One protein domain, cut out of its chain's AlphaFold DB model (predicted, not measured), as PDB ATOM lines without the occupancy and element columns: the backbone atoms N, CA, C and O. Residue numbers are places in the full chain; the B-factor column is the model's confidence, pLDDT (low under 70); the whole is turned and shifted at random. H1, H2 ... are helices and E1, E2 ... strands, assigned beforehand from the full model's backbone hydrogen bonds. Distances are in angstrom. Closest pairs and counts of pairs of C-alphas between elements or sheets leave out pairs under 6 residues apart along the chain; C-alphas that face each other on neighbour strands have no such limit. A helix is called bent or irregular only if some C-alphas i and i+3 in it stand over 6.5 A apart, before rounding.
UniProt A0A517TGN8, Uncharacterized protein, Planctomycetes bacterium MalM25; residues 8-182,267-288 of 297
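This is residues 8 to 182 and 267 to 288 of the 297 residues of an uncharacterized protein of Planctomycetes bacterium MalM25 (UniProt A0A517TGN8). Picture two unequal lobes set end to end along the longest axis: the larger is a strongly twisted sheet of five strands with H1, H2 and H3 on one face and H6 on the other, and the smaller is a sheet of three strands, E4, E6 and E7, with H4 packed on one face. H5 lies at the far end of the smaller lobe, and the links E3 to H4, E4 to H6, E5 to E6 and E7 to E8 run between the two lobes. The printed part has 197 residues, with seven named helices and eight named strands in the order H1 E1 H2 E2 H3 E3 H4 H5 E4 H6 E5 E6 E7 E8 H7; the class is mixed, helices and strands. The larger sheet, in the order E1 E2 E5 E3 E8, is mixed, and the smaller, in the order E4 E6 E7, is antiparallel. The whole is compact, with a radius of gyration of the C-alphas of 17.6 A, and elongated, spanning 53 by 31 by 30 A.

Find C-alpha 10 at (179.836, 147.235, 157.169), where H1, residues 10 to 16, begins. Strand E1 is residues 32 to 36, and H2, residues 42 to 62, runs 29.8 A with a kink of 37 degrees near residue 55. Next come E2, residues 67 to 71, then H3, residues 77 to 91, 21.1 A long, and E3, residues 98 to 103. Find C-alpha 107 at (178.483, 166.940, 136.185), where H4, residues 107 to 116, begins; H5 is residues 128 to 131 and E4 residues 135 to 140. H6 is residues 144 to 152, E5 residues 157 to 160, and E6, residues 174 to 182, is 24.6 A long. After the cut read E7, residues 267 to 271, E8, residues 278 to 283, and H7, residues 284 to 287, ending at C-alpha 287, (168.063, 164.789, 158.560). H4 is irregular, with C-alphas 109 and 112 7.9 A apart; H2 and H3 are only just irregular, with 6.6 A from C-alpha 55 to 58 and 6.8 A from 83 to 86.

Start in the larger sheet, where E1 and E2 are parallel, with N 35 and O 69 2.8 A apart, within hydrogen-bond range. In that range too are N 70 and O 158 of parallel E2 and E5, 2.8 A, N 159 and O 100 of parallel E5 and E3, 2.8 A, and N 101 and O 280 of antiparallel E3 and E8, 2.9 A. E1, H2, E2 form a strand-helix-strand unit, two parallel neighbour strands with a helix between; E2, H3, E3 form a split one, with E5 between its strands; both crossovers are right-handed. H2 touches H3 at a steep tilt of 39 degrees, the same way, closest at the C-alphas of Ala 57 and Leu 88, 4.8 A. H1 touches H2, about perpendicular at 80 degrees, closest at the C-alphas of Ala 14 and Val 52, 5.5 A. On the opposite face, H6 lies over E5 and E3 at a height over the sheet of 8.4 A. H7 only grazes this sheet and touches H3, closest at the C-alphas of Ser 82 and Trp 287, 4.7 A. In the smaller sheet look at N 139 and O 178 of E4 and E6, 2.8 A, and N 177 and O 268 of E6 and E7, 2.8 A, both within hydrogen-bond range. H4 is on this sheet, its closest C-alphas to E4 being those of Val 107 and Ala 138, 5.3 A; H5 is close to H4 but not clearly touching, with 2 pairs of C-alphas within 8 A. Every O i to N i+4 pair is within range in H1 and H6, against 15 of 17 in H2, 9 of 11 in H3 and 4 of 6 in H4; H5 and H7 are too short for such a pair.

The two C-alphas farthest apart are those of Thr 26 and Glu 130, 54.6 A. Residues 183 to 266 are not printed, and C-alphas 182 and 267 are 13.8 A apart across the cut. The links H1 to E1, H4 to H5 and E5 to E6 are long. Mean pLDDT of the printed part is 82.6; residues 19 to 28, 94 to 95, 105 to 106 and 164 to 172 are under 70.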
ATOM      1  N   GLU A   8     186.711 147.807 157.159       79.81
ATOM      2  CA  GLU A   8     185.860 146.620 157.110       79.81
ATOM      3  C   GLU A   8     184.547 146.866 156.355       79.81
ATOM      4  O   GLU A   8     183.987 147.962 156.379       79.81
ATOM      5  N   ASP A   9     184.027 145.818 155.712       82.00
ATOM      6  CA  ASP A   9     182.712 145.835 155.061       82.00
ATOM      7  C   ASP A   9     181.599 145.865 156.122       82.00
ATOM      8  O   ASP A   9     181.366 144.891 156.849       82.00
ATOM      9  N   ALA A  10     180.891 146.991 156.198       77.06
ATOM     10  CA  ALA A  10     179.836 147.235 157.169       77.06
ATOM     11  C   ALA A  10     178.641 146.289 156.992       77.06
ATOM     12  O   ALA A  10     178.041 145.880 157.987       77.06
ATOM     13  N   ALA A  11     178.293 145.907 155.759       71.31
ATOM     14  CA  ALA A  11     177.189 144.982 155.508       71.31
ATOM     15  C   ALA A  11     177.544 143.575 155.997       71.31
ATOM     16  O   ALA A  11     176.725 142.911 156.640       71.31
ATOM     17  N   ARG A  12     178.786 143.140 155.754       80.94
ATOM     18  CA  ARG A  12     179.301 141.868 156.271       80.94
ATOM     19  C   ARG A  12     179.330 141.853 157.797       80.94
ATOM     20  O   ARG A  12     178.867 140.880 158.390       80.94
ATOM     21  N   LEU A  13     179.829 142.920 158.421       79.00
ATOM     22  CA  LEU A  13     179.834 143.060 159.880       79.00
ATOM     23  C   LEU A  13     178.406 143.048 160.442       79.00
ATOM     24  O   LEU A  13     178.126 142.317 161.385       79.00
ATOM     25  N   ALA A  14     177.475 143.781 159.829       76.88
ATOM     26  CA  ALA A  14     176.081 143.805 160.264       76.88
ATOM     27  C   ALA A  14     175.399 142.431 160.157       76.88
ATOM     28  O   ALA A  14     174.660 142.044 161.058       76.88
ATOM     29  N   ALA A  15     175.687 141.662 159.104       77.88
ATOM     30  CA  ALA A  15     175.158 140.309 158.932       77.88
ATOM     31  C   ALA A  15     175.693 139.303 159.971       77.88
ATOM     32  O   ALA A  15     175.052 138.284 160.224       77.88
ATOM     33  N   GLN A  16     176.859 139.577 160.563       79.31
ATOM     34  CA  GLN A  16     177.471 138.753 161.610       79.31
ATOM     35  C   GLN A  16     177.019 139.148 163.024       79.31
ATOM     36  O   GLN A  16     177.342 138.447 163.984       79.31
ATOM     37  N   ALA A  17     176.271 140.246 163.171       71.00
ATOM     38  CA  ALA A  17     175.795 140.705 164.468       71.00
ATOM     39  C   ALA A  17     174.784 139.711 165.079       71.00
ATOM     40  O   ALA A  17     173.902 139.207 164.374       71.00
ATOM     41  N   PRO A  18     174.865 139.427 166.392       70.00
ATOM     42  CA  PRO A  18     173.903 138.558 167.056       70.00
ATOM     43  C   PRO A  18     172.478 139.154 167.034       70.00
ATOM     44  O   PRO A  18     172.305 140.370 166.897       70.00
ATOM     45  N   PRO A  19     171.430 138.322 167.205       53.53
ATOM     46  CA  PRO A  19     170.047 138.791 167.297       53.53
ATOM     47  C   PRO A  19     169.903 139.834 168.414       53.53
ATOM     48  O   PRO A  19     170.199 139.550 169.571       53.53
ATOM     49  N   GLY A  20     169.466 141.045 168.062       57.06
ATOM     50  CA  GLY A  20     169.518 142.221 168.945       57.06
ATOM     51  C   GLY A  20     170.492 143.305 168.473       57.06
ATOM     52  O   GLY A  20     170.482 144.398 169.025       57.06
ATOM     53  N   GLY A  21     171.279 143.033 167.426       49.25
ATOM     54  CA  GLY A  21     171.961 144.044 166.612       49.25
ATOM     55  C   GLY A  21     173.219 144.652 167.225       49.25
ATOM     56  O   GLY A  21     173.871 145.458 166.577       49.25
ATOM     57  N   VAL A  22     173.609 144.268 168.438       52.84
ATOM     58  CA  VAL A  22     174.835 144.780 169.054       52.84
ATOM     59  C   VAL A  22     175.972 143.820 168.716       52.84
ATOM     60  O   VAL A  22     176.088 142.756 169.322       52.84
ATOM     61  N   LEU A  23     176.795 144.172 167.721       53.78
ATOM     62  CA  LEU A  23     178.141 143.592 167.597       53.78
ATOM     63  C   LEU A  23     178.846 143.747 168.946       53.78
ATOM     64  O   LEU A  23     178.682 144.796 169.570       53.78
ATOM     65  N   GLU A  24     179.595 142.735 169.402       51.97
ATOM     66  CA  GLU A  24     180.320 142.846 170.672       51.97
ATOM     67  C   GLU A  24     181.104 144.172 170.690       51.97
ATOM     68  O   GLU A  24     181.931 144.402 169.803       51.97
ATOM     69  N   PRO A  25     180.836 145.072 171.656       50.12
ATOM     70  CA  PRO A  25     181.398 146.425 171.685       50.12
ATOM     71  C   PRO A  25     182.912 146.455 171.949       50.12
ATOM     72  O   PRO A  25     183.465 147.522 172.165       50.12
ATOM     73  N   THR A  26     183.567 145.294 171.969       47.91
ATOM     74  CA  THR A  26     184.962 145.088 172.363       47.91
ATOM     75  C   THR A  26     185.903 144.794 171.203       47.91
ATOM     76  O   THR A  26     187.098 144.630 171.442       47.91
ATOM     77  N   ASP A  27     185.421 144.725 169.958       62.50
ATOM     78  CA  ASP A  27     186.337 144.694 168.814       62.50
ATOM     79  C   ASP A  27     186.808 146.116 168.464       62.50
ATOM     80  O   ASP A  27     186.434 146.696 167.441       62.50
ATOM     81  N   ASP A  28     187.624 146.685 169.353       65.88
ATOM     82  CA  ASP A  28     188.246 148.010 169.210       65.88
ATOM     83  C   ASP A  28     189.199 148.089 168.001       65.88
ATOM     84  O   ASP A  28     189.724 149.160 167.700       65.88
ATOM     85  N   SER A  29     189.432 146.976 167.291       70.19
ATOM     86  CA  SER A  29     190.297 146.940 166.109       70.19
ATOM     87  C   SER A  29     189.692 147.644 164.890       70.19
ATOM     88  O   SER A  29     190.426 148.073 163.999       70.19
ATOM     89  N   VAL A  30     188.363 147.794 164.847       76.19
ATOM     90  CA  VAL A  30     187.674 148.440 163.726       76.19
ATOM     91  C   VAL A  30     187.481 149.919 164.034       76.19
ATOM     92  O   VAL A  30     186.560 150.305 164.753       76.19
ATOM     93  N   GLU A  31     188.342 150.755 163.463       84.38
ATOM     94  CA  GLU A  31     188.220 152.218 163.524       84.38
ATOM     95  C   GLU A  31     187.328 152.763 162.401       84.38
ATOM     96  O   GLU A  31     186.731 153.834 162.525       84.38
ATOM     97  N   ARG A  32     187.223 152.032 161.283       85.25
ATOM     98  CA  ARG A  32     186.492 152.469 160.092       85.25
ATOM     99  C   ARG A  32     185.729 151.323 159.448       85.25
ATOM    100  O   ARG A  32     186.259 150.232 159.255       85.25
ATOM    101  N   ALA A  33     184.499 151.611 159.051       88.44
ATOM    102  CA  ALA A  33     183.673 150.703 158.277       88.44
ATOM    103  C   ALA A  33     183.165 151.383 157.004       88.44
ATOM    104  O   ALA A  33     182.980 152.602 156.956       88.44
ATOM    105  N   TYR A  34     182.932 150.578 155.975       88.81
ATOM    106  CA  TYR A  34     182.489 151.025 154.664       88.81
ATOM    107  C   TYR A  34     181.267 150.229 154.209       88.81
ATOM    108  O   TYR A  34     181.272 149.000 154.240       88.81
ATOM    109  N   LEU A  35     180.219 150.933 153.787       89.56
ATOM    110  CA  LEU A  35     179.027 150.362 153.173       89.56
ATOM    111  C   LEU A  35     178.977 150.765 151.697       89.56
ATOM    112  O   LEU A  35     178.798 151.942 151.388       89.56
ATOM    113  N   ASP A  36     179.092 149.788 150.798       88.25
ATOM    114  CA  ASP A  36     178.958 150.000 149.355       88.25
ATOM    115  C   ASP A  36     177.559 149.607 148.873       88.25
ATOM    116  O   ASP A  36     177.183 148.438 148.968       88.25
ATOM    117  N   LEU A  37     176.794 150.574 148.363       88.00
ATOM    118  CA  LEU A  37     175.464 150.366 147.779       88.00
ATOM    119  C   LEU A  37     175.441 150.663 146.270       88.00
ATOM    120  O   LEU A  37     174.364 150.736 145.680       88.00
ATOM    121  N   ARG A  38     176.600 150.859 145.623       83.56
ATOM    122  CA  ARG A  38     176.679 151.347 144.229       83.56
ATOM    123  C   ARG A  38     176.037 150.422 143.201       83.56
ATOM    124  O   ARG A  38     175.515 150.914 142.204       83.56
ATOM    125  N   ASP A  39     176.060 149.120 143.461       78.69
ATOM    126  CA  ASP A  39     175.509 148.091 142.572       78.69
ATOM    127  C   ASP A  39     174.146 147.555 143.055       78.69
ATOM    128  O   ASP A  39     173.573 146.642 142.452       78.69
ATOM    129  N   ASP A  40     173.612 148.096 144.154       82.19
ATOM    130  CA  ASP A  40     172.340 147.661 144.716       82.19
ATOM    131  C   ASP A  40     171.160 148.405 144.093       82.19
ATOM    132  O   ASP A  40     171.162 149.623 143.919       82.19
ATOM    133  N   ARG A  41     170.078 147.665 143.840       82.25
ATOM    134  CA  ARG A  41     168.793 148.275 143.490       82.25
ATOM    135  C   ARG A  41     168.271 149.128 144.657       82.25
ATOM    136  O   ARG A  41     168.458 148.715 145.802       82.25
ATOM    137  N   PRO A  42     167.515 150.217 144.420       85.44
ATOM    138  CA  PRO A  42     167.086 151.130 145.484       85.44
ATOM    139  C   PRO A  42     166.326 150.458 146.637       85.44
ATOM    140  O   PRO A  42     166.507 150.813 147.799       85.44
ATOM    141  N   ASP A  43     165.485 149.461 146.350       85.19
ATOM    142  CA  ASP A  43     164.770 148.689 147.372       85.19
ATOM    143  C   ASP A  43     165.712 147.845 148.245       85.19
ATOM    144  O   ASP A  43     165.577 147.817 149.470       85.19
ATOM    145  N   VAL A  44     166.711 147.217 147.623       86.06
ATOM    146  CA  VAL A  44     167.748 146.440 148.316       86.06
ATOM    147  C   VAL A  44     168.672 147.361 149.113       86.06
ATOM    148  O   VAL A  44     168.957 147.074 150.275       86.06
ATOM    149  N   ALA A  45     169.087 148.485 148.527       89.50
ATOM    150  CA  ALA A  45     169.944 149.485 149.152       89.50
ATOM    151  C   ALA A  45     169.307 150.049 150.431       89.50
ATOM    152  O   ALA A  45     169.947 150.041 151.481       89.50
ATOM    153  N   ARG A  46     168.020 150.432 150.390       93.38
ATOM    154  CA  ARG A  46     167.276 150.877 151.587       93.38
ATOM    155  C   ARG A  46     167.219 149.798 152.664       93.38
ATOM    156  O   ARG A  46     167.418 150.095 153.840       93.38
ATOM    157  N   SER A  47     166.976 148.544 152.274       90.94
ATOM    158  CA  SER A  47     166.949 147.427 153.223       90.94
ATOM    159  C   SER A  47     168.312 147.215 153.885       90.94
ATOM    160  O   SER A  47     168.375 147.089 155.106       90.94
ATOM    161  N   LYS A  48     169.403 147.198 153.107       91.19
ATOM    162  CA  LYS A  48     170.769 147.055 153.636       91.19
ATOM    163  C   LYS A  48     171.134 148.214 154.553       91.19
ATOM    164  O   LYS A  48     171.646 147.983 155.644       91.19
ATOM    165  N   LEU A  49     170.830 149.440 154.134       94.06
ATOM    166  CA  LEU A  49     171.066 150.647 154.915       94.06
ATOM    167  C   LEU A  49     170.353 150.580 156.269       94.06
ATOM    168  O   LEU A  49     170.981 150.840 157.289       94.06
ATOM    169  N   ALA A  50     169.085 150.159 156.302       91.81
ATOM    170  CA  ALA A  50     168.335 149.985 157.546       91.81
ATOM    171  C   ALA A  50     168.962 148.921 158.466       91.81
ATOM    172  O   ALA A  50     169.076 149.137 159.674       91.81
ATOM    173  N   THR A  51     169.409 147.790 157.906       91.06
ATOM    174  CA  THR A  51     170.113 146.746 158.666       91.06
ATOM    175  C   THR A  51     171.424 147.263 159.255       91.06
ATOM    176  O   THR A  51     171.677 147.069 160.443       91.06
ATOM    177  N   VAL A  52     172.242 147.954 158.457       91.75
ATOM    178  CA  VAL A  52     173.510 148.531 158.921       91.75
ATOM    179  C   VAL A  52     173.257 149.614 159.964       91.75
ATOM    180  O   VAL A  52     173.924 149.611 160.992       91.75
ATOM    181  N   ALA A  53     172.271 150.488 159.764       93.06
ATOM    182  CA  ALA A  53     171.913 151.538 160.712       93.06
ATOM    183  C   ALA A  53     171.539 150.971 162.087       93.06
ATOM    184  O   ALA A  53     172.038 151.448 163.103       93.06
ATOM    185  N   ALA A  54     170.733 149.905 162.124       90.69
ATOM    186  CA  ALA A  54     170.341 149.247 163.371       90.69
ATOM    187  C   ALA A  54     171.536 148.667 164.150       90.69
ATOM    188  O   ALA A  54     171.509 148.653 165.380       90.69
ATOM    189  N   VAL A  55     172.579 148.206 163.449       89.19
ATOM    190  CA  VAL A  55     173.771 147.601 164.063       89.19
ATOM    191  C   VAL A  55     174.834 148.638 164.425       89.19
ATOM    192  O   VAL A  55     175.412 148.605 165.512       89.19
ATOM    193  N   PHE A  56     175.116 149.565 163.513       89.75
ATOM    194  CA  PHE A  56     176.214 150.514 163.657       89.75
ATOM    195  C   PHE A  56     175.849 151.725 164.502       89.75
ATOM    196  O   PHE A  56     176.739 152.253 165.160       89.75
ATOM    197  N   ALA A  57     174.589 152.166 164.546       91.56
ATOM    198  CA  ALA A  57     174.233 153.358 165.315       91.56
ATOM    199  C   ALA A  57     174.563 153.242 166.822       91.56
ATOM    200  O   ALA A  57     175.224 154.147 167.336       91.56
ATOM    201  N   PRO A  58     174.230 152.138 167.530       88.44
ATOM    202  CA  PRO A  58     174.673 151.938 168.913       88.44
ATOM    203  C   PRO A  58     176.198 151.944 169.055       88.44
ATOM    204  O   PRO A  58     176.739 152.520 169.996       88.44
ATOM    205  N   ARG A  59     176.906 151.332 168.103       86.88
ATOM    206  CA  ARG A  59     178.365 151.202 168.152       86.88
ATOM    207  C   ARG A  59     179.075 152.534 167.907       86.88
ATOM    208  O   ARG A  59     180.001 152.857 168.636       86.88
ATOM    209  N   LEU A  60     178.596 153.331 166.955       89.12
ATOM    210  CA  LEU A  60     179.071 154.695 166.694       89.12
ATOM    211  C   LEU A  60     178.885 155.608 167.914       89.12
ATOM    212  O   LEU A  60     179.686 156.513 168.128       89.12
ATOM    213  N   HIS A  61     177.851 155.367 168.729       86.38
ATOM    214  CA  HIS A  61     177.649 156.098 169.978       86.38
ATOM    215  C   HIS A  61     178.631 155.669 171.083       86.38
ATOM    216  O   HIS A  61     179.174 156.522 171.785       86.38
ATOM    217  N   LEU A  62     178.863 154.362 171.240       86.38
ATOM    218  CA  LEU A  62     179.724 153.812 172.296       86.38
ATOM    219  C   LEU A  62     181.224 153.956 171.993       86.38
ATOM    220  O   LEU A  62     182.021 154.174 172.904       86.38
ATOM    221  N   GLN A  63     181.611 153.847 170.723       86.25
ATOM    222  CA  GLN A  63     182.993 153.872 170.254       86.25
ATOM    223  C   GLN A  63     183.238 155.177 169.485       86.25
ATOM    224  O   GLN A  63     183.131 155.218 168.264       86.25
ATOM    225  N   ALA A  64     183.600 156.253 170.192       80.12
ATOM    226  CA  ALA A  64     183.763 157.593 169.602       80.12
ATOM    227  C   ALA A  64     184.770 157.665 168.428       80.12
ATOM    228  O   ALA A  64     184.706 158.585 167.609       80.12
ATOM    229  N   GLY A  65     185.701 156.706 168.350       84.12
ATOM    230  CA  GLY A  65     186.667 156.581 167.257       84.12
ATOM    231  C   GLY A  65     186.131 155.887 166.000       84.12
ATOM    232  O   GLY A  65     186.723 156.063 164.940       84.12
ATOM    233  N   LEU A  66     185.023 155.140 166.087       88.62
ATOM    234  CA  LEU A  66     184.455 154.434 164.941       88.62
ATOM    235  C   LEU A  66     183.855 155.431 163.949       88.62
ATOM    236  O   LEU A  66     183.035 156.278 164.313       88.62
ATOM    237  N   LYS A  67     184.229 155.293 162.679       90.88
ATOM    238  CA  LYS A  67     183.686 156.067 161.559       90.88
ATOM    239  C   LYS A  67     183.022 155.149 160.543       90.88
ATOM    240  O   LYS A  67     183.525 154.062 160.258       90.88
ATOM    241  N   LEU A  68     181.910 155.597 159.967       92.81
ATOM    242  CA  LEU A  68     181.214 154.883 158.898       92.81
ATOM    243  C   LEU A  68     181.187 155.733 157.627       92.81
ATOM    244  O   LEU A  68     180.738 156.876 157.655       92.81
ATOM    245  N   LEU A  69     181.630 155.158 156.512       92.94
ATOM    246  CA  LEU A  69     181.441 155.723 155.179       92.94
ATOM    247  C   LEU A  69     180.377 154.928 154.421       92.94
ATOM    248  O   LEU A  69     180.403 153.697 154.422       92.94
ATOM    249  N   ILE A  70     179.476 155.628 153.738       93.38
ATOM    250  CA  ILE A  70     178.408 155.039 152.929       93.38
ATOM    251  C   ILE A  70     178.518 155.567 151.495       93.38
ATOM    252  O   ILE A  70     178.366 156.767 151.265       93.38
ATOM    253  N   ALA A  71     178.745 154.670 150.534       90.75
ATOM    254  CA  ALA A  71     178.579 154.952 149.110       90.75
ATOM    255  C   ALA A  71     177.134 154.614 148.705       90.75
ATOM    256  O   ALA A  71     176.783 153.441 148.593       90.75
ATOM    257  N   SER A  72     176.283 155.627 148.541       89.94
ATOM    258  CA  SER A  72     174.823 155.484 148.442       89.94
ATOM    259  C   SER A  72     174.319 154.965 147.092       89.94
ATOM    260  O   SER A  72     173.170 154.529 147.004       89.94
ATOM    261  N   GLY A  73     175.157 154.977 146.051       85.75
ATOM    262  CA  GLY A  73     174.794 154.475 144.730       85.75
ATOM    263  C   GLY A  73     173.647 155.266 144.110       85.75
ATOM    264  O   GLY A  73     173.731 156.487 143.964       85.75
ATOM    265  N   GLU A  74     172.572 154.563 143.741       82.44
ATOM    266  CA  GLU A  74     171.366 155.177 143.173       82.44
ATOM    267  C   GLU A  74     170.530 155.958 144.194       82.44
ATOM    268  O   GLU A  74     169.738 156.811 143.794       82.44
ATOM    269  N   LEU A  75     170.685 155.690 145.496       88.44
ATOM    270  CA  LEU A  75     170.035 156.502 146.521       88.44
ATOM    271  C   LEU A  75     170.715 157.867 146.571       88.44
ATOM    272  O   LEU A  75     171.950 157.954 146.577       88.44
ATOM    273  N   SER A  76     169.921 158.936 146.659       88.44
ATOM    274  CA  SER A  76     170.507 160.248 146.929       88.44
ATOM    275  C   SER A  76     171.225 160.213 148.292       88.44
ATOM    276  O   SER A  76     170.732 159.567 149.221       88.44
ATOM    277  N   PRO A  77     172.391 160.862 148.446       92.00
ATOM    278  CA  PRO A  77     173.098 160.918 149.717       92.00
ATOM    279  C   PRO A  77     172.234 161.484 150.843       92.00
ATOM    280  O   PRO A  77     172.330 161.015 151.973       92.00
ATOM    281  N   ASP A  78     171.348 162.425 150.510       92.94
ATOM    282  CA  ASP A  78     170.381 163.003 151.441       92.94
ATOM    283  C   ASP A  78     169.366 161.949 151.886       92.94
ATOM    284  O   ASP A  78     169.192 161.744 153.079       92.94
ATOM    285  N   GLU A  79     168.771 161.194 150.955       93.12
ATOM    286  CA  GLU A  79     167.880 160.073 151.284       93.12
ATOM    287  C   GLU A  79     168.582 159.031 152.169       93.12
ATOM    288  O   GLU A  79     168.011 158.564 153.155       93.12
ATOM    289  N   ALA A  80     169.832 158.678 151.860       94.38
ATOM    290  CA  ALA A  80     170.599 157.738 152.668       94.38
ATOM    291  C   ALA A  80     170.916 158.296 154.072       94.38
ATOM    292  O   ALA A  80     170.787 157.570 155.062       94.38
ATOM    293  N   ALA A  81     171.264 159.579 154.191       95.62
ATOM    294  CA  ALA A  81     171.453 160.246 155.479       95.62
ATOM    295  C   ALA A  81     170.147 160.282 156.293       95.62
ATOM    296  O   ALA A  81     170.139 159.855 157.451       95.62
ATOM    297  N   SER A  82     169.034 160.684 155.674       94.44
ATOM    298  CA  SER A  82     167.693 160.726 156.274       94.44
ATOM    299  C   SER A  82     167.209 159.343 156.718       94.44
ATOM    300  O   SER A  82     166.571 159.216 157.763       94.44
ATOM    301  N   HIS A  83     167.557 158.277 155.993       93.69
ATOM    302  CA  HIS A  83     167.257 156.902 156.402       93.69
ATOM    303  C   HIS A  83     168.123 156.401 157.565       93.69
ATOM    304  O   HIS A  83     167.648 155.602 158.374       93.69
ATOM    305  N   PHE A  84     169.379 156.841 157.663       94.31
ATOM    306  CA  PHE A  84     170.296 156.415 158.726       94.31
ATOM    307  C   PHE A  84     170.068 157.181 160.040       94.31
ATOM    308  O   PHE A  84     170.182 156.621 161.135       94.31
ATOM    309  N   ALA A  85     169.712 158.461 159.941       94.94
ATOM    310  CA  ALA A  85     169.563 159.384 161.060       94.94
ATOM    311  C   ALA A  85     168.655 158.905 162.214       94.94
ATOM    312  O   ALA A  85     169.081 159.019 163.368       94.94
ATOM    313  N   PRO A  86     167.463 158.314 161.980       93.94
ATOM    314  CA  PRO A  86     166.606 157.828 163.061       93.94
ATOM    315  C   PRO A  86     167.297 156.804 163.967       93.94
ATOM    316  O   PRO A  86     167.084 156.822 165.180       93.94
ATOM    317  N   ALA A  87     168.148 155.939 163.404       93.25
ATOM    318  CA  ALA A  87     168.882 154.948 164.183       93.25
ATOM    319  C   ALA A  87     169.934 155.608 165.086       93.25
ATOM    320  O   ALA A  87     170.044 155.242 166.256       93.25
ATOM    321  N   LEU A  88     170.655 156.622 164.586       91.81
ATOM    322  CA  LEU A  88     171.613 157.398 165.390       91.81
ATOM    323  C   LEU A  88     170.936 158.126 166.552       91.81
ATOM    324  O   LEU A  88     171.444 158.105 167.671       91.81
ATOM    325  N   LEU A  89     169.768 158.722 166.311       91.69
ATOM    326  CA  LEU A  89     169.008 159.421 167.351       91.69
ATOM    327  C   LEU A  89     168.442 158.477 168.410       91.69
ATOM    328  O   LEU A  89     168.316 158.866 169.568       91.69
ATOM    329  N   ALA A  90     168.075 157.256 168.021       91.19
ATOM    330  CA  ALA A  90     167.623 156.238 168.962       91.19
ATOM    331  C   ALA A  90     168.773 155.697 169.830       91.19
ATOM    332  O   ALA A  90     168.533 155.250 170.950       91.19
ATOM    333  N   ALA A  91     170.004 155.734 169.315       86.81
ATOM    334  CA  ALA A  91     171.182 155.162 169.954       86.81
ATOM    335  C   ALA A  91     171.856 156.069 170.999       86.81
ATOM    336  O   ALA A  91     172.543 155.542 171.871       86.81
ATOM    337  N   GLY A  92     171.700 157.397 170.935       80.62
ATOM    338  CA  GLY A  92     172.475 158.287 171.803       80.62
ATOM    339  C   GLY A  92     172.084 159.765 171.786       80.62
ATOM    340  O   GLY A  92     170.988 160.144 171.379       80.62
ATOM    341  N   ASP A  93     172.998 160.608 172.274       74.75
ATOM    342  CA  ASP A  93     172.794 162.056 172.377       74.75
ATOM    343  C   ASP A  93     172.653 162.707 170.989       74.75
ATOM    344  O   ASP A  93     173.538 162.598 170.130       74.75
ATOM    345  N   ARG A  94     171.536 163.417 170.793       67.56
ATOM    346  CA  ARG A  94     171.135 164.040 169.525       67.56
ATOM    347  C   ARG A  94     172.179 165.021 168.997       67.56
ATOM    348  O   ARG A  94     172.383 165.094 167.792       67.56
ATOM    349  N   ALA A  95     172.861 165.739 169.890       63.19
ATOM    350  CA  ALA A  95     173.830 166.764 169.504       63.19
ATOM    351  C   ALA A  95     175.216 166.199 169.138       63.19
ATOM    352  O   ALA A  95     176.001 166.874 168.468       63.19
ATOM    353  N   ALA A  96     175.535 164.978 169.581       74.38
ATOM    354  CA  ALA A  96     176.857 164.383 169.397       74.38
ATOM    355  C   ALA A  96     176.997 163.636 168.061       74.38
ATOM    356  O   ALA A  96     178.095 163.552 167.512       74.38
ATOM    357  N   SER A  97     175.893 163.115 167.518       86.50
ATOM    358  CA  SER A  97     175.908 162.325 166.284       86.50
ATOM    359  C   SER A  97     175.681 163.217 165.068       86.50
ATOM    360  O   SER A  97     174.553 163.619 164.785       86.50
ATOM    361  N   LYS A  98     176.758 163.524 164.342       94.81
ATOM    362  CA  LYS A  98     176.693 164.292 163.095       94.81
ATOM    363  C   LYS A  98     176.838 163.382 161.885       94.81
ATOM    364  O   LYS A  98     177.716 162.516 161.857       94.81
ATOM    365  N   ILE A  99     176.020 163.641 160.873       96.12
ATOM    366  CA  ILE A  99     176.130 163.027 159.552       96.12
ATOM    367  C   ILE A  99     176.620 164.107 158.595       96.12
ATOM    368  O   ILE A  99     176.088 165.220 158.581       96.12
ATOM    369  N   ALA A 100     177.646 163.784 157.817       96.25
ATOM    370  CA  ALA A 100     178.069 164.603 156.697       96.25
ATOM    371  C   ALA A 100     177.616 163.968 155.390       96.25
ATOM    372  O   ALA A 100     177.881 162.795 155.135       96.25
ATOM    373  N   VAL A 101     176.997 164.768 154.538       94.88
ATOM    374  CA  VAL A 101     176.787 164.425 153.138       94.88
ATOM    375  C   VAL A 101     177.849 165.141 152.311       94.88
ATOM    376  O   VAL A 101     177.903 166.371 152.287       94.88
ATOM    377  N   VAL A 102     178.699 164.368 151.638       91.44
ATOM    378  CA  VAL A 102     179.702 164.876 150.697       91.44
ATOM    379  C   VAL A 102     179.150 164.702 149.291       91.44
ATOM    380  O   VAL A 102     179.068 163.586 148.765       91.44
ATOM    381  N   ARG A 103     178.742 165.815 148.684       85.19
ATOM    382  CA  ARG A 103     178.193 165.847 147.327       85.19
ATOM    383  C   ARG A 103     179.325 166.148 146.348       85.19
ATOM    384  O   ARG A 103     180.034 167.140 146.515       85.19
ATOM    385  N   GLY A 104     179.474 165.301 145.333       72.69
ATOM    386  CA  GLY A 104     180.124 165.708 144.088       72.69
ATOM    387  C   GLY A 104     179.164 166.556 143.256       72.69
ATOM    388  O   GLY A 104     177.947 166.486 143.456       72.69
ATOM    389  N   GLU A 105     179.689 167.354 142.330       67.06
ATOM    390  CA  GLU A 105     178.834 168.070 141.383       67.06
ATOM    391  C   GLU A 105     178.050 167.081 140.502       67.06
ATOM    392  O   GLU A 105     178.596 166.076 140.034       67.06
ATOM    393  N   ASP A 106     176.766 167.377 140.257       68.38
ATOM    394  CA  ASP A 106     176.048 166.818 139.107       68.38
ATOM    395  C   ASP A 106     176.748 167.341 137.853       68.38
ATOM    396  O   ASP A 106     176.534 168.472 137.403       68.38
ATOM    397  N   VAL A 107     177.636 166.521 137.303       74.88
ATOM    398  CA  VAL A 107     178.483 166.940 136.185       74.88
ATOM    399  C   VAL A 107     177.771 166.838 134.850       74.88
ATOM    400  O   VAL A 107     178.373 167.110 133.813       74.88
ATOM    401  N   LEU A 108     176.467 166.540 134.853       79.12
ATOM    402  CA  LEU A 108     175.644 166.659 133.657       79.12
ATOM    403  C   LEU A 108     175.659 168.097 133.119       79.12
ATOM    404  O   LEU A 108     175.741 168.288 131.907       79.12
ATOM    405  N   GLY A 109     175.666 169.102 134.004       75.75
ATOM    406  CA  GLY A 109     175.818 170.512 133.621       75.75
ATOM    407  C   GLY A 109     177.185 170.851 133.014       75.75
ATOM    408  O   GLY A 109     177.309 171.851 132.312       75.75
ATOM    409  N   ARG A 110     178.192 169.998 133.239       78.75
ATOM    410  CA  ARG A 110     179.583 170.150 132.784       78.75
ATOM    411  C   ARG A 110     179.976 169.095 131.746       78.75
ATOM    412  O   ARG A 110     181.156 168.900 131.463       78.75
ATOM    413  N   LEU A 111     178.998 168.414 131.140       81.75
ATOM    414  CA  LEU A 111     179.244 167.332 130.184       81.75
ATOM    415  C   LEU A 111     180.103 167.787 128.992       81.75
ATOM    416  O   LEU A 111     180.919 167.017 128.490       81.75
ATOM    417  N   GLU A 112     179.958 169.041 128.556       83.81
ATOM    418  CA  GLU A 112     180.788 169.615 127.493       83.81
ATOM    419  C   GLU A 112     182.268 169.728 127.893       83.81
ATOM    420  O   GLU A 112     183.139 169.410 127.086       83.81
ATOM    421  N   GLU A 113     182.569 170.109 129.138       86.25
ATOM    422  CA  GLU A 113     183.942 170.174 129.661       86.25
ATOM    423  C   GLU A 113     184.563 168.774 129.754       86.25
ATOM    424  O   GLU A 113     185.722 168.577 129.376       86.25
ATOM    425  N   LEU A 114     183.777 167.772 130.171       84.25
ATOM    426  CA  LEU A 114     184.206 166.368 130.180       84.25
ATOM    427  C   LEU A 114     184.529 165.869 128.766       84.25
ATOM    428  O   LEU A 114     185.552 165.215 128.549       84.25
ATOM    429  N   ILE A 115     183.684 166.214 127.790       85.50
ATOM    430  CA  ILE A 115     183.904 165.909 126.372       85.50
ATOM    431  C   ILE A 115     185.200 166.557 125.867       85.50
ATOM    432  O   ILE A 115     186.010 165.887 125.225       85.50
ATOM    433  N   GLN A 116     185.419 167.841 126.163       87.56
ATOM    434  CA  GLN A 116     186.611 168.583 125.734       87.56
ATOM    435  C   GLN A 116     187.899 168.061 126.375       87.56
ATOM    436  O   GLN A 116     188.957 168.109 125.751       87.56
ATOM    437  N   SER A 117     187.797 167.509 127.584       86.12
ATOM    438  CA  SER A 117     188.916 166.893 128.304       86.12
ATOM    439  C   SER A 117     189.324 165.528 127.740       86.12
ATOM    440  O   SER A 117     190.290 164.934 128.207       86.12
ATOM    441  N   GLY A 118     188.610 165.017 126.729       86.50
ATOM    442  CA  GLY A 118     188.941 163.753 126.075       86.50
ATOM    443  C   GLY A 118     188.611 162.520 126.916       86.50
ATOM    444  O   GLY A 118     189.218 161.472 126.707       86.50
ATOM    445  N   CYS A 119     187.662 162.629 127.853       87.12
ATOM    446  CA  CYS A 119     187.281 161.513 128.715       87.12
ATOM    447  C   CYS A 119     186.758 160.323 127.888       87.12
ATOM    448  O   CYS A 119     186.014 160.487 126.909       87.12
ATOM    449  N   VAL A 120     187.124 159.115 128.317       87.19
ATOM    450  CA  VAL A 120     186.750 157.850 127.671       87.19
ATOM    451  C   VAL A 120     185.945 156.969 128.617       87.19
ATOM    452  O   VAL A 120     186.196 156.941 129.821       87.19
ATOM    453  N   TYR A 121     184.982 156.233 128.063       84.31
ATOM    454  CA  TYR A 121     184.244 155.204 128.792       84.31
ATOM    455  C   TYR A 121     185.165 154.040 129.134       84.31
ATOM    456  O   TYR A 121     185.853 153.503 128.266       84.31
ATOM    457  N   ARG A 122     185.147 153.601 130.390       85.12
ATOM    458  CA  ARG A 122     185.992 152.507 130.873       85.12
ATOM    459  C   ARG A 122     185.619 151.177 130.224       85.12
ATOM    460  O   ARG A 122     186.514 150.390 129.931       85.12
ATOM    461  N   GLN A 123     184.330 150.915 129.993       81.94
ATOM    462  CA  GLN A 123     183.900 149.652 129.384       81.94
ATOM    463  C   GLN A 123     184.224 149.570 127.889       81.94
ATOM    464  O   GLN A 123     184.728 148.545 127.430       81.94
ATOM    465  N   SER A 124     183.926 150.622 127.119       81.38
ATOM    466  CA  SER A 124     184.092 150.598 125.658       81.38
ATOM    467  C   SER A 124     185.456 151.106 125.183       81.38
ATOM    468  O   SER A 124     185.845 150.833 124.047       81.38
ATOM    469  N   GLY A 125     186.174 151.863 126.020       86.00
ATOM    470  CA  GLY A 125     187.393 152.590 125.655       86.00
ATOM    471  C   GLY A 125     187.160 153.745 124.675       86.00
ATOM    472  O   GLY A 125     188.122 154.371 124.236       86.00
ATOM    473  N   ARG A 126     185.906 154.017 124.293       86.81
ATOM    474  CA  ARG A 126     185.552 155.061 123.325       86.81
ATOM    475  C   ARG A 126     185.371 156.397 124.019       86.81
ATOM    476  O   ARG A 126     184.988 156.460 125.188       86.81
ATOM    477  N   SER A 127     185.596 157.472 123.277       88.00
ATOM    478  CA  SER A 127     185.333 158.817 123.792       88.00
ATOM    479  C   SER A 127     183.834 159.075 123.978       88.00
ATOM    480  O   SER A 127     182.986 158.509 123.274       88.00
ATOM    481  N   LEU A 128     183.507 160.014 124.871       83.56
ATOM    482  CA  LEU A 128     182.146 160.540 125.037       83.56
ATOM    483  C   LEU A 128     181.524 161.000 123.697       83.56
ATOM    484  O   LEU A 128     180.323 160.836 123.476       83.56
ATOM    485  N   VAL A 129     182.346 161.528 122.780       84.81
ATOM    486  CA  VAL A 129     181.932 162.036 121.457       84.81
ATOM    487  C   VAL A 129     181.563 160.916 120.484       84.81
ATOM    488  O   VAL A 129     180.604 161.045 119.717       84.81
ATOM    489  N   GLU A 130     182.330 159.828 120.476       84.62
ATOM    490  CA  GLU A 130     182.154 158.717 119.533       84.62
ATOM    491  C   GLU A 130     180.926 157.869 119.857       84.62
ATOM    492  O   GLU A 130     180.213 157.438 118.952       84.62
ATOM    493  N   GLU A 131     180.668 157.638 121.143       80.06
ATOM    494  CA  GLU A 131     179.606 156.747 121.610       80.06
ATOM    495  C   GLU A 131     178.201 157.317 121.330       80.06
ATOM    496  O   GLU A 131     177.261 156.556 121.106       80.06
ATOM    497  N   ARG A 132     178.046 158.654 121.327       75.19
ATOM    498  CA  ARG A 132     176.787 159.397 121.075       75.19
ATOM    499  C   ARG A 132     175.559 158.916 121.871       75.19
ATOM    500  O   ARG A 132     174.427 159.240 121.508       75.19
ATOM    501  N   ARG A 133     175.755 158.157 122.954       80.88
ATOM    502  CA  ARG A 133     174.682 157.734 123.863       80.88
ATOM    503  C   ARG A 133     174.261 158.926 124.733       80.88
ATOM    504  O   ARG A 133     175.138 159.593 125.282       80.88
ATOM    505  N   PRO A 134     172.955 159.218 124.878       80.31
ATOM    506  CA  PRO A 134     172.500 160.279 125.770       80.31
ATOM    507  C   PRO A 134     172.890 159.980 127.220       80.31
ATOM    508  O   PRO A 134     172.505 158.940 127.756       80.31
ATOM    509  N   VAL A 135     173.614 160.903 127.854       82.19
ATOM    510  CA  VAL A 135     173.892 160.870 129.296       82.19
ATOM    511  C   VAL A 135     172.696 161.482 130.023       82.19
ATOM    512  O   VAL A 135     172.257 162.575 129.672       82.19
ATOM    513  N   VAL A 136     172.138 160.776 131.005       79.69
ATOM    514  CA  VAL A 136     170.982 161.249 131.797       79.69
ATOM    515  C   VAL A 136     171.347 161.640 133.221       79.69
ATOM    516  O   VAL A 136     170.610 162.398 133.843       79.69
ATOM    517  N   SER A 137     172.476 161.153 133.729       77.62
ATOM    518  CA  SER A 137     173.074 161.620 134.978       77.62
ATOM    519  C   SER A 137     174.567 161.329 134.975       77.62
ATOM    520  O   SER A 137     174.992 160.333 134.380       77.62
ATOM    521  N   ALA A 138     175.352 162.150 135.662       82.44
ATOM    522  CA  ALA A 138     176.780 161.934 135.822       82.44
ATOM    523  C   ALA A 138     177.227 162.385 137.219       82.44
ATOM    524  O   ALA A 138     176.932 163.506 137.624       82.44
ATOM    525  N   TRP A 139     177.925 161.511 137.943       83.50
ATOM    526  CA  TRP A 139     178.288 161.714 139.345       83.50
ATOM    527  C   TRP A 139     179.749 161.366 139.585       83.50
ATOM    528  O   TRP A 139     180.185 160.247 139.320       83.50
ATOM    529  N   ALA A 140     180.499 162.321 140.113       83.38
ATOM    530  CA  ALA A 140     181.885 162.133 140.508       83.38
ATOM    531  C   ALA A 140     182.001 161.422 141.864       83.38
ATOM    532  O   ALA A 140     181.270 161.747 142.804       83.38
ATOM    533  N   ALA A 141     182.941 160.482 141.987       81.81
ATOM    534  CA  ALA A 141     183.296 159.906 143.279       81.81
ATOM    535  C   ALA A 141     183.918 160.970 144.188       81.81
ATOM    536  O   ALA A 141     184.774 161.729 143.740       81.81
ATOM    537  N   ALA A 142     183.509 161.026 145.456       83.88
ATOM    538  CA  ALA A 142     184.138 161.911 146.427       83.88
ATOM    539  C   ALA A 142     185.588 161.467 146.699       83.88
ATOM    540  O   ALA A 142     185.809 160.282 146.982       83.88
ATOM    541  N   PRO A 143     186.571 162.383 146.614       81.00
ATOM    542  CA  PRO A 143     187.968 162.074 146.863       81.00
ATOM    543  C   PRO A 143     188.198 161.861 148.361       81.00
ATOM    544  O   PRO A 143     187.448 162.378 149.196       81.00
ATOM    545  N   SER A 144     189.242 161.107 148.711       81.12
ATOM    546  CA  SER A 144     189.569 160.785 150.104       81.12
ATOM    547  C   SER A 144     189.695 162.031 150.971       81.12
ATOM    548  O   SER A 144     189.201 162.037 152.091       81.12
ATOM    549  N   GLU A 145     190.272 163.106 150.446       84.06
ATOM    550  CA  GLU A 145     190.512 164.355 151.168       84.06
ATOM    551  C   GLU A 145     189.197 164.989 151.639       84.06
ATOM    552  O   GLU A 145     189.079 165.365 152.802       84.06
ATOM    553  N   ALA A 146     188.179 165.035 150.774       86.56
ATOM    554  CA  ALA A 146     186.868 165.585 151.122       86.56
ATOM    555  C   ALA A 146     186.135 164.716 152.161       86.56
ATOM    556  O   ALA A 146     185.434 165.232 153.037       86.56
ATOM    557  N   LEU A 147     186.302 163.392 152.078       89.12
ATOM    558  CA  LEU A 147     185.727 162.446 153.038       89.12
ATOM    559  C   LEU A 147     186.403 162.560 154.413       89.12
ATOM    560  O   LEU A 147     185.721 162.562 155.438       89.12
ATOM    561  N   GLU A 148     187.730 162.678 154.439       89.00
ATOM    562  CA  GLU A 148     188.517 162.857 155.663       89.00
ATOM    563  C   GLU A 148     188.222 164.206 156.320       89.00
ATOM    564  O   GLU A 148     187.954 164.242 157.521       89.00
ATOM    565  N   GLU A 149     188.138 165.295 155.548       91.62
ATOM    566  CA  GLU A 149     187.750 166.615 156.064       91.62
ATOM    567  C   GLU A 149     186.384 166.554 156.770       91.62
ATOM    568  O   GLU A 149     186.188 167.123 157.849       91.62
ATOM    569  N   ALA A 150     185.422 165.818 156.206       93.62
ATOM    570  CA  ALA A 150     184.114 165.635 156.825       93.62
ATOM    571  C   ALA A 150     184.204 164.911 158.184       93.62
ATOM    572  O   ALA A 150     183.538 165.312 159.148       93.62
ATOM    573  N   PHE A 151     185.054 163.885 158.295       92.94
ATOM    574  CA  PHE A 151     185.311 163.197 159.563       92.94
ATOM    575  C   PHE A 151     186.052 164.082 160.575       92.94
ATOM    576  O   PHE A 151     185.667 164.094 161.750       92.94
ATOM    577  N   GLU A 152     187.049 164.859 160.145       93.12
ATOM    578  CA  GLU A 152     187.793 165.817 160.980       93.12
ATOM    579  C   GLU A 152     186.887 166.920 161.539       93.12
ATOM    580  O   GLU A 152     187.023 167.329 162.694       93.12
ATOM    581  N   ARG A 153     185.881 167.344 160.766       94.75
ATOM    582  CA  ARG A 153     184.836 168.283 161.211       94.75
ATOM    583  C   ARG A 153     183.826 167.661 162.188       94.75
ATOM    584  O   ARG A 153     182.927 168.352 162.681       94.75
ATOM    585  N   GLY A 154     183.985 166.379 162.513       93.44
ATOM    586  CA  GLY A 154     183.260 165.687 163.573       93.44
ATOM    587  C   GLY A 154     182.103 164.813 163.098       93.44
ATOM    588  O   GLY A 154     181.270 164.447 163.927       93.44
ATOM    589  N   ALA A 155     182.019 164.469 161.809       94.88
ATOM    590  CA  ALA A 155     181.071 163.455 161.358       94.88
ATOM    591  C   ALA A 155     181.390 162.089 161.996       94.88
ATOM    592  O   ALA A 155     182.557 161.695 162.118       94.88
ATOM    593  N   SER A 156     180.360 161.351 162.404       94.06
ATOM    594  CA  SER A 156     180.468 159.916 162.711       94.06
ATOM    595  C   SER A 156     180.108 159.064 161.495       94.06
ATOM    596  O   SER A 156     180.658 157.976 161.315       94.06
ATOM    597  N   VAL A 157     179.240 159.595 160.629       94.94
ATOM    598  CA  VAL A 157     178.833 158.986 159.362       94.94
ATOM    599  C   VAL A 157     179.068 159.975 158.229       94.94
ATOM    600  O   VAL A 157     178.635 161.123 158.314       94.94
ATOM    601  N   VAL A 158     179.727 159.525 157.167       95.25
ATOM    602  CA  VAL A 158     179.862 160.267 155.911       95.25
ATOM    603  C   VAL A 158     179.114 159.512 154.819       95.25
ATOM    604  O   VAL A 158     179.260 158.297 154.691       95.25
ATOM    605  N   VAL A 159     178.315 160.223 154.032       94.38
ATOM    606  CA  VAL A 159     177.529 159.671 152.927       94.38
ATOM    607  C   VAL A 159     177.909 160.382 151.633       94.38
ATOM    608  O   VAL A 159     177.979 161.610 151.597       94.38
ATOM    609  N   SER A 160     178.136 159.629 150.560       91.44
ATOM    610  CA  SER A 160     178.355 160.167 149.213       91.44
ATOM    611  C   SER A 160     177.796 159.216 148.155       91.44
ATOM    612  O   SER A 160     177.665 158.029 148.423       91.44
ATOM    613  N   HIS A 161     177.486 159.702 146.949       84.50
ATOM    614  CA  HIS A 161     176.951 158.863 145.861       84.50
ATOM    615  C   HIS A 161     177.911 157.734 145.492       84.50
ATOM    616  O   HIS A 161     177.543 156.562 145.411       84.50
ATOM    617  N   CYS A 162     179.170 158.104 145.303       73.88
ATOM    618  CA  CYS A 162     180.254 157.185 145.050       73.88
ATOM    619  C   CYS A 162     181.403 157.608 145.952       73.88
ATOM    620  O   CYS A 162     181.775 158.778 145.988       73.88
ATOM    621  N   ALA A 163     181.943 156.659 146.701       70.31
ATOM    622  CA  ALA A 163     183.086 156.906 147.548       70.31
ATOM    623  C   ALA A 163     184.105 155.800 147.298       70.31
ATOM    624  O   ALA A 163     183.749 154.626 147.190       70.31
ATOM    625  N   GLU A 164     185.372 156.174 147.167       66.81
ATOM    626  CA  GLU A 164     186.464 155.217 147.079       66.81
ATOM    627  C   GLU A 164     187.408 155.448 148.250       66.81
ATOM    628  O   GLU A 164     188.167 156.413 148.273       66.81
ATOM    629  N   TYR A 165     187.397 154.529 149.214       59.66
ATOM    630  CA  TYR A 165     188.482 154.437 150.186       59.66
ATOM    631  C   TYR A 165     189.665 153.732 149.517       59.66
ATOM    632  O   TYR A 165     189.896 152.536 149.695       59.66
ATOM    633  N   ALA A 166     190.394 154.451 148.668       50.53
ATOM    634  CA  ALA A 166     191.681 153.967 148.201       50.53
ATOM    635  C   ALA A 166     192.711 154.152 149.322       50.53
ATOM    636  O   ALA A 166     192.821 155.219 149.916       50.53
ATOM    637  N   SER A 167     193.504 153.120 149.594       41.56
ATOM    638  CA  SER A 167     194.549 153.104 150.627       41.56
ATOM    639  C   SER A 167     195.774 153.976 150.306       41.56
ATOM    640  O   SER A 167     196.809 153.837 150.955       41.56
ATOM    641  N   ASN A 168     195.683 154.869 149.316       42.16
ATOM    642  CA  ASN A 168     196.769 155.764 148.942       42.16
ATOM    643  C   ASN A 168     196.209 157.148 148.543       42.16
ATOM    644  O   ASN A 168     195.699 157.277 147.430       42.16
ATOM    645  N   PRO A 169     196.310 158.169 149.418       43.88
ATOM    646  CA  PRO A 169     195.823 159.536 149.188       43.88
ATOM    647  C   PRO A 169     196.774 160.346 148.289       43.88
ATOM    648  O   PRO A 169     196.981 161.539 148.487       43.88
ATOM    649  N   LEU A 170     197.453 159.693 147.342       46.00
ATOM    650  CA  LEU A 170     198.247 160.436 146.370       46.00
ATOM    651  C   LEU A 170     197.266 161.192 145.485       46.00
ATOM    652  O   LEU A 170     196.385 160.548 144.914       46.00
ATOM    653  N   GLU A 171     197.448 162.516 145.411       53.28
ATOM    654  CA  GLU A 171     196.770 163.453 144.512       53.28
ATOM    655  C   GLU A 171     196.413 162.742 143.210       53.28
ATOM    656  O   GLU A 171     197.262 162.530 142.338       53.28
ATOM    657  N   ARG A 172     195.168 162.276 143.102       63.00
ATOM    658  CA  ARG A 172     194.744 161.669 141.854       63.00
ATOM    659  C   ARG A 172     194.514 162.826 140.900       63.00
ATOM    660  O   ARG A 172     193.613 163.632 141.103       63.00
ATOM    661  N   GLU A 173     195.327 162.901 139.849       73.50
ATOM    662  CA  GLU A 173     195.094 163.830 138.736       73.50
ATOM    663  C   GLU A 173     193.729 163.572 138.074       73.50
ATOM    664  O   GLU A 173     193.191 164.450 137.399       73.50
ATOM    665  N   SER A 174     193.145 162.392 138.305       76.81
ATOM    666  CA  SER A 174     191.873 161.941 137.766       76.81
ATOM    667  C   SER A 174     190.936 161.337 138.817       76.81
ATOM    668  O   SER A 174     191.348 160.771 139.825       76.81
ATOM    669  N   ILE A 175     189.636 161.413 138.561       80.00
ATOM    670  CA  ILE A 175     188.598 160.787 139.374       80.00
ATOM    671  C   ILE A 175     187.652 159.948 138.517       80.00
ATOM    672  O   ILE A 175     187.454 160.210 137.327       80.00
ATOM    673  N   ASP A 176     187.026 158.961 139.155       80.31
ATOM    674  CA  ASP A 176     185.953 158.174 138.557       80.31
ATOM    675  C   ASP A 176     184.653 158.985 138.554       80.31
ATOM    676  O   ASP A 176     184.117 159.344 139.606       80.31
ATOM    677  N   VAL A 177     184.103 159.206 137.365       83.62
ATOM    678  CA  VAL A 177     182.753 159.732 137.167       83.62
ATOM    679  C   VAL A 177     181.859 158.599 136.697       83.62
ATOM    680  O   VAL A 177     182.052 158.024 135.625       83.62
ATOM    681  N   GLN A 178     180.850 158.278 137.493       84.50
ATOM    682  CA  GLN A 178     179.798 157.354 137.112       84.50
ATOM    683  C   GLN A 178     178.813 158.068 136.190       84.50
ATOM    684  O   GLN A 178     178.228 159.082 136.560       84.50
ATOM    685  N   VAL A 179     178.604 157.533 134.994       84.56
ATOM    686  CA  VAL A 179     177.701 158.098 133.988       84.56
ATOM    687  C   VAL A 179     176.579 157.114 133.700       84.56
ATOM    688  O   VAL A 179     176.808 155.924 133.490       84.56
ATOM    689  N   ARG A 180     175.345 157.613 133.695       83.88
ATOM    690  CA  ARG A 180     174.154 156.843 133.338       83.88
ATOM    691  C   ARG A 180     173.770 157.181 131.912       83.88
ATOM    692  O   ARG A 180     173.516 158.342 131.586       83.88
ATOM    693  N   LEU A 181     173.731 156.162 131.070       85.19
ATOM    694  CA  LEU A 181     173.536 156.277 129.633       85.19
ATOM    695  C   LEU A 181     172.207 155.658 129.247       85.19
ATOM    696  O   LEU A 181     171.860 154.593 129.743       85.19
ATOM    697  N   VAL A 182     171.484 156.284 128.324       83.94
ATOM    698  CA  VAL A 182     170.318 155.646 127.709       83.94
ATOM    699  C   VAL A 182     170.811 154.602 126.711       83.94
ATOM    700  O   VAL A 182     171.362 154.947 125.666       83.94
ATOM    701  N   ARG A 267     181.556 154.134 133.570       86.19
ATOM    702  CA  ARG A 267     182.480 155.037 134.258       86.19
ATOM    703  C   ARG A 267     183.356 155.748 133.247       86.19
ATOM    704  O   ARG A 267     183.815 155.123 132.294       86.19
ATOM    705  N   VAL A 268     183.618 157.025 133.475       87.69
ATOM    706  CA  VAL A 268     184.648 157.782 132.763       87.69
ATOM    707  C   VAL A 268     185.665 158.293 133.766       87.69
ATOM    708  O   VAL A 268     185.324 158.606 134.903       87.69
ATOM    709  N   GLU A 269     186.919 158.349 133.348       85.88
ATOM    710  CA  GLU A 269     187.988 158.952 134.133       85.88
ATOM    711  C   GLU A 269     188.130 160.414 133.703       85.88
ATOM    712  O   GLU A 269     188.263 160.693 132.508       85.88
ATOM    713  N   ALA A 270     188.035 161.341 134.655       85.00
ATOM    714  CA  ALA A 270     188.013 162.778 134.391       85.00
ATOM    715  C   ALA A 270     189.028 163.524 135.269       85.00
ATOM    716  O   ALA A 270     189.236 163.104 136.405       85.00
ATOM    717  N   PRO A 271     189.639 164.630 134.805       84.94
ATOM    718  CA  PRO A 271     190.595 165.386 135.611       84.94
ATOM    719  C   PRO A 271     189.983 165.898 136.920       84.94
ATOM    720  O   PRO A 271     188.958 166.577 136.889       84.94
ATOM    721  N   ALA A 272     190.625 165.636 138.062       80.62
ATOM    722  CA  ALA A 272     190.109 166.007 139.386       80.62
ATOM    723  C   ALA A 272     189.870 167.521 139.538       80.62
ATOM    724  O   ALA A 272     188.954 167.944 140.236       80.62
ATOM    725  N   SER A 273     190.638 168.341 138.816       81.81
ATOM    726  CA  SER A 273     190.499 169.803 138.784       81.81
ATOM    727  C   SER A 273     189.162 170.304 138.227       81.81
ATOM    728  O   SER A 273     188.887 171.498 138.296       81.81
ATOM    729  N   LEU A 274     188.358 169.432 137.611       80.38
ATOM    730  CA  LEU A 274     187.027 169.768 137.107       80.38
ATOM    731  C   LEU A 274     185.932 169.619 138.166       80.38
ATOM    732  O   LEU A 274     184.767 169.737 137.813       80.38
ATOM    733  N   PHE A 275     186.253 169.324 139.424       81.06
ATOM    734  CA  PHE A 275     185.237 168.985 140.416       81.06
ATOM    735  C   PHE A 275     185.468 169.738 141.717       81.06
ATOM    736  O   PHE A 275     186.546 169.665 142.301       81.06
ATOM    737  N   ASP A 276     184.411 170.399 142.186       80.81
ATOM    738  CA  ASP A 276     184.344 170.993 143.514       80.81
ATOM    739  C   ASP A 276     183.400 170.160 144.387       80.81
ATOM    740  O   ASP A 276     182.263 169.864 144.017       80.81
ATOM    741  N   TYR A 277     183.867 169.759 145.566       84.50
ATOM    742  CA  TYR A 277     183.073 168.950 146.486       84.50
ATOM    743  C   TYR A 277     182.512 169.822 147.593       84.50
ATOM    744  O   TYR A 277     183.215 170.637 148.190       84.50
ATOM    745  N   THR A 278     181.229 169.629 147.889       88.06
ATOM    746  CA  THR A 278     180.569 170.330 148.989       88.06
ATOM    747  C   THR A 278     180.246 169.356 150.107       88.06
ATOM    748  O   THR A 278     179.746 168.255 149.875       88.06
ATOM    749  N   THR A 279     180.523 169.786 151.336       92.69
ATOM    750  CA  THR A 279     180.280 168.993 152.542       92.69
ATOM    751  C   THR A 279     179.204 169.655 153.382       92.69
ATOM    752  O   THR A 279     179.411 170.725 153.964       92.69
ATOM    753  N   ASP A 280     178.066 168.979 153.471       94.94
ATOM    754  CA  ASP A 280     176.911 169.365 154.264       94.94
ATOM    755  C   ASP A 280     176.898 168.559 155.564       94.94
ATOM    756  O   ASP A 280     176.513 167.391 155.596       94.94
ATOM    757  N   LEU A 281     177.421 169.165 156.628       96.12
ATOM    758  CA  LEU A 281     177.565 168.540 157.939       96.12
ATOM    759  C   LEU A 281     176.470 169.050 158.868       96.12
ATOM    760  O   LEU A 281     176.489 170.226 159.241       96.12
ATOM    761  N   ARG A 282     175.594 168.152 159.316       95.25
ATOM    762  CA  ARG A 282     174.497 168.494 160.228       95.25
ATOM    763  C   ARG A 282     174.325 167.454 161.341       95.25
ATOM    764  O   ARG A 282     174.719 166.294 161.170       95.25
ATOM    765  N   PRO A 283     173.761 167.845 162.494       95.00
ATOM    766  CA  PRO A 283     173.237 166.906 163.484       95.00
ATOM    767  C   PRO A 283     172.232 165.914 162.874       95.00
ATOM    768  O   PRO A 283     171.534 166.235 161.914       95.00
ATOM    769  N   ALA A 284     172.146 164.700 163.425       93.69
ATOM    770  CA  ALA A 284     171.268 163.653 162.897       93.69
ATOM    771  C   ALA A 284     169.771 164.039 162.892       93.69
ATOM    772  O   ALA A 284     169.035 163.596 162.018       93.69
ATOM    773  N   ASP A 285     169.292 164.861 163.825       93.31
ATOM    774  CA  ASP A 285     167.879 165.261 163.902       93.31
ATOM    775  C   ASP A 285     167.442 166.187 162.767       93.31
ATOM    776  O   ASP A 285     166.280 166.125 162.359       93.31
ATOM    777  N   GLU A 286     168.365 166.954 162.191       93.69
ATOM    778  CA  GLU A 286     168.093 167.783 161.014       93.69
ATOM    779  C   GLU A 286     167.832 166.946 159.749       93.69
ATOM    780  O   GLU A 286     167.139 167.407 158.846       93.69
ATOM    781  N   TRP A 287     168.289 165.690 159.698       93.31
ATOM    782  CA  TRP A 287     168.063 164.789 158.560       93.31
ATOM    783  C   TRP A 287     166.710 164.058 158.604       93.31
ATOM    784  O   TRP A 287     166.239 163.560 157.590       93.31
ATOM    785  N   VAL A 288     166.029 163.989 159.753       89.56
ATOM    786  CA  VAL A 288     164.774 163.211 159.883       89.56
ATOM    787  C   VAL A 288     163.569 163.899 159.216       89.56
ATOM    788  O   VAL A 288     162.563 163.246 158.936       89.56
TER     789      VAL A 288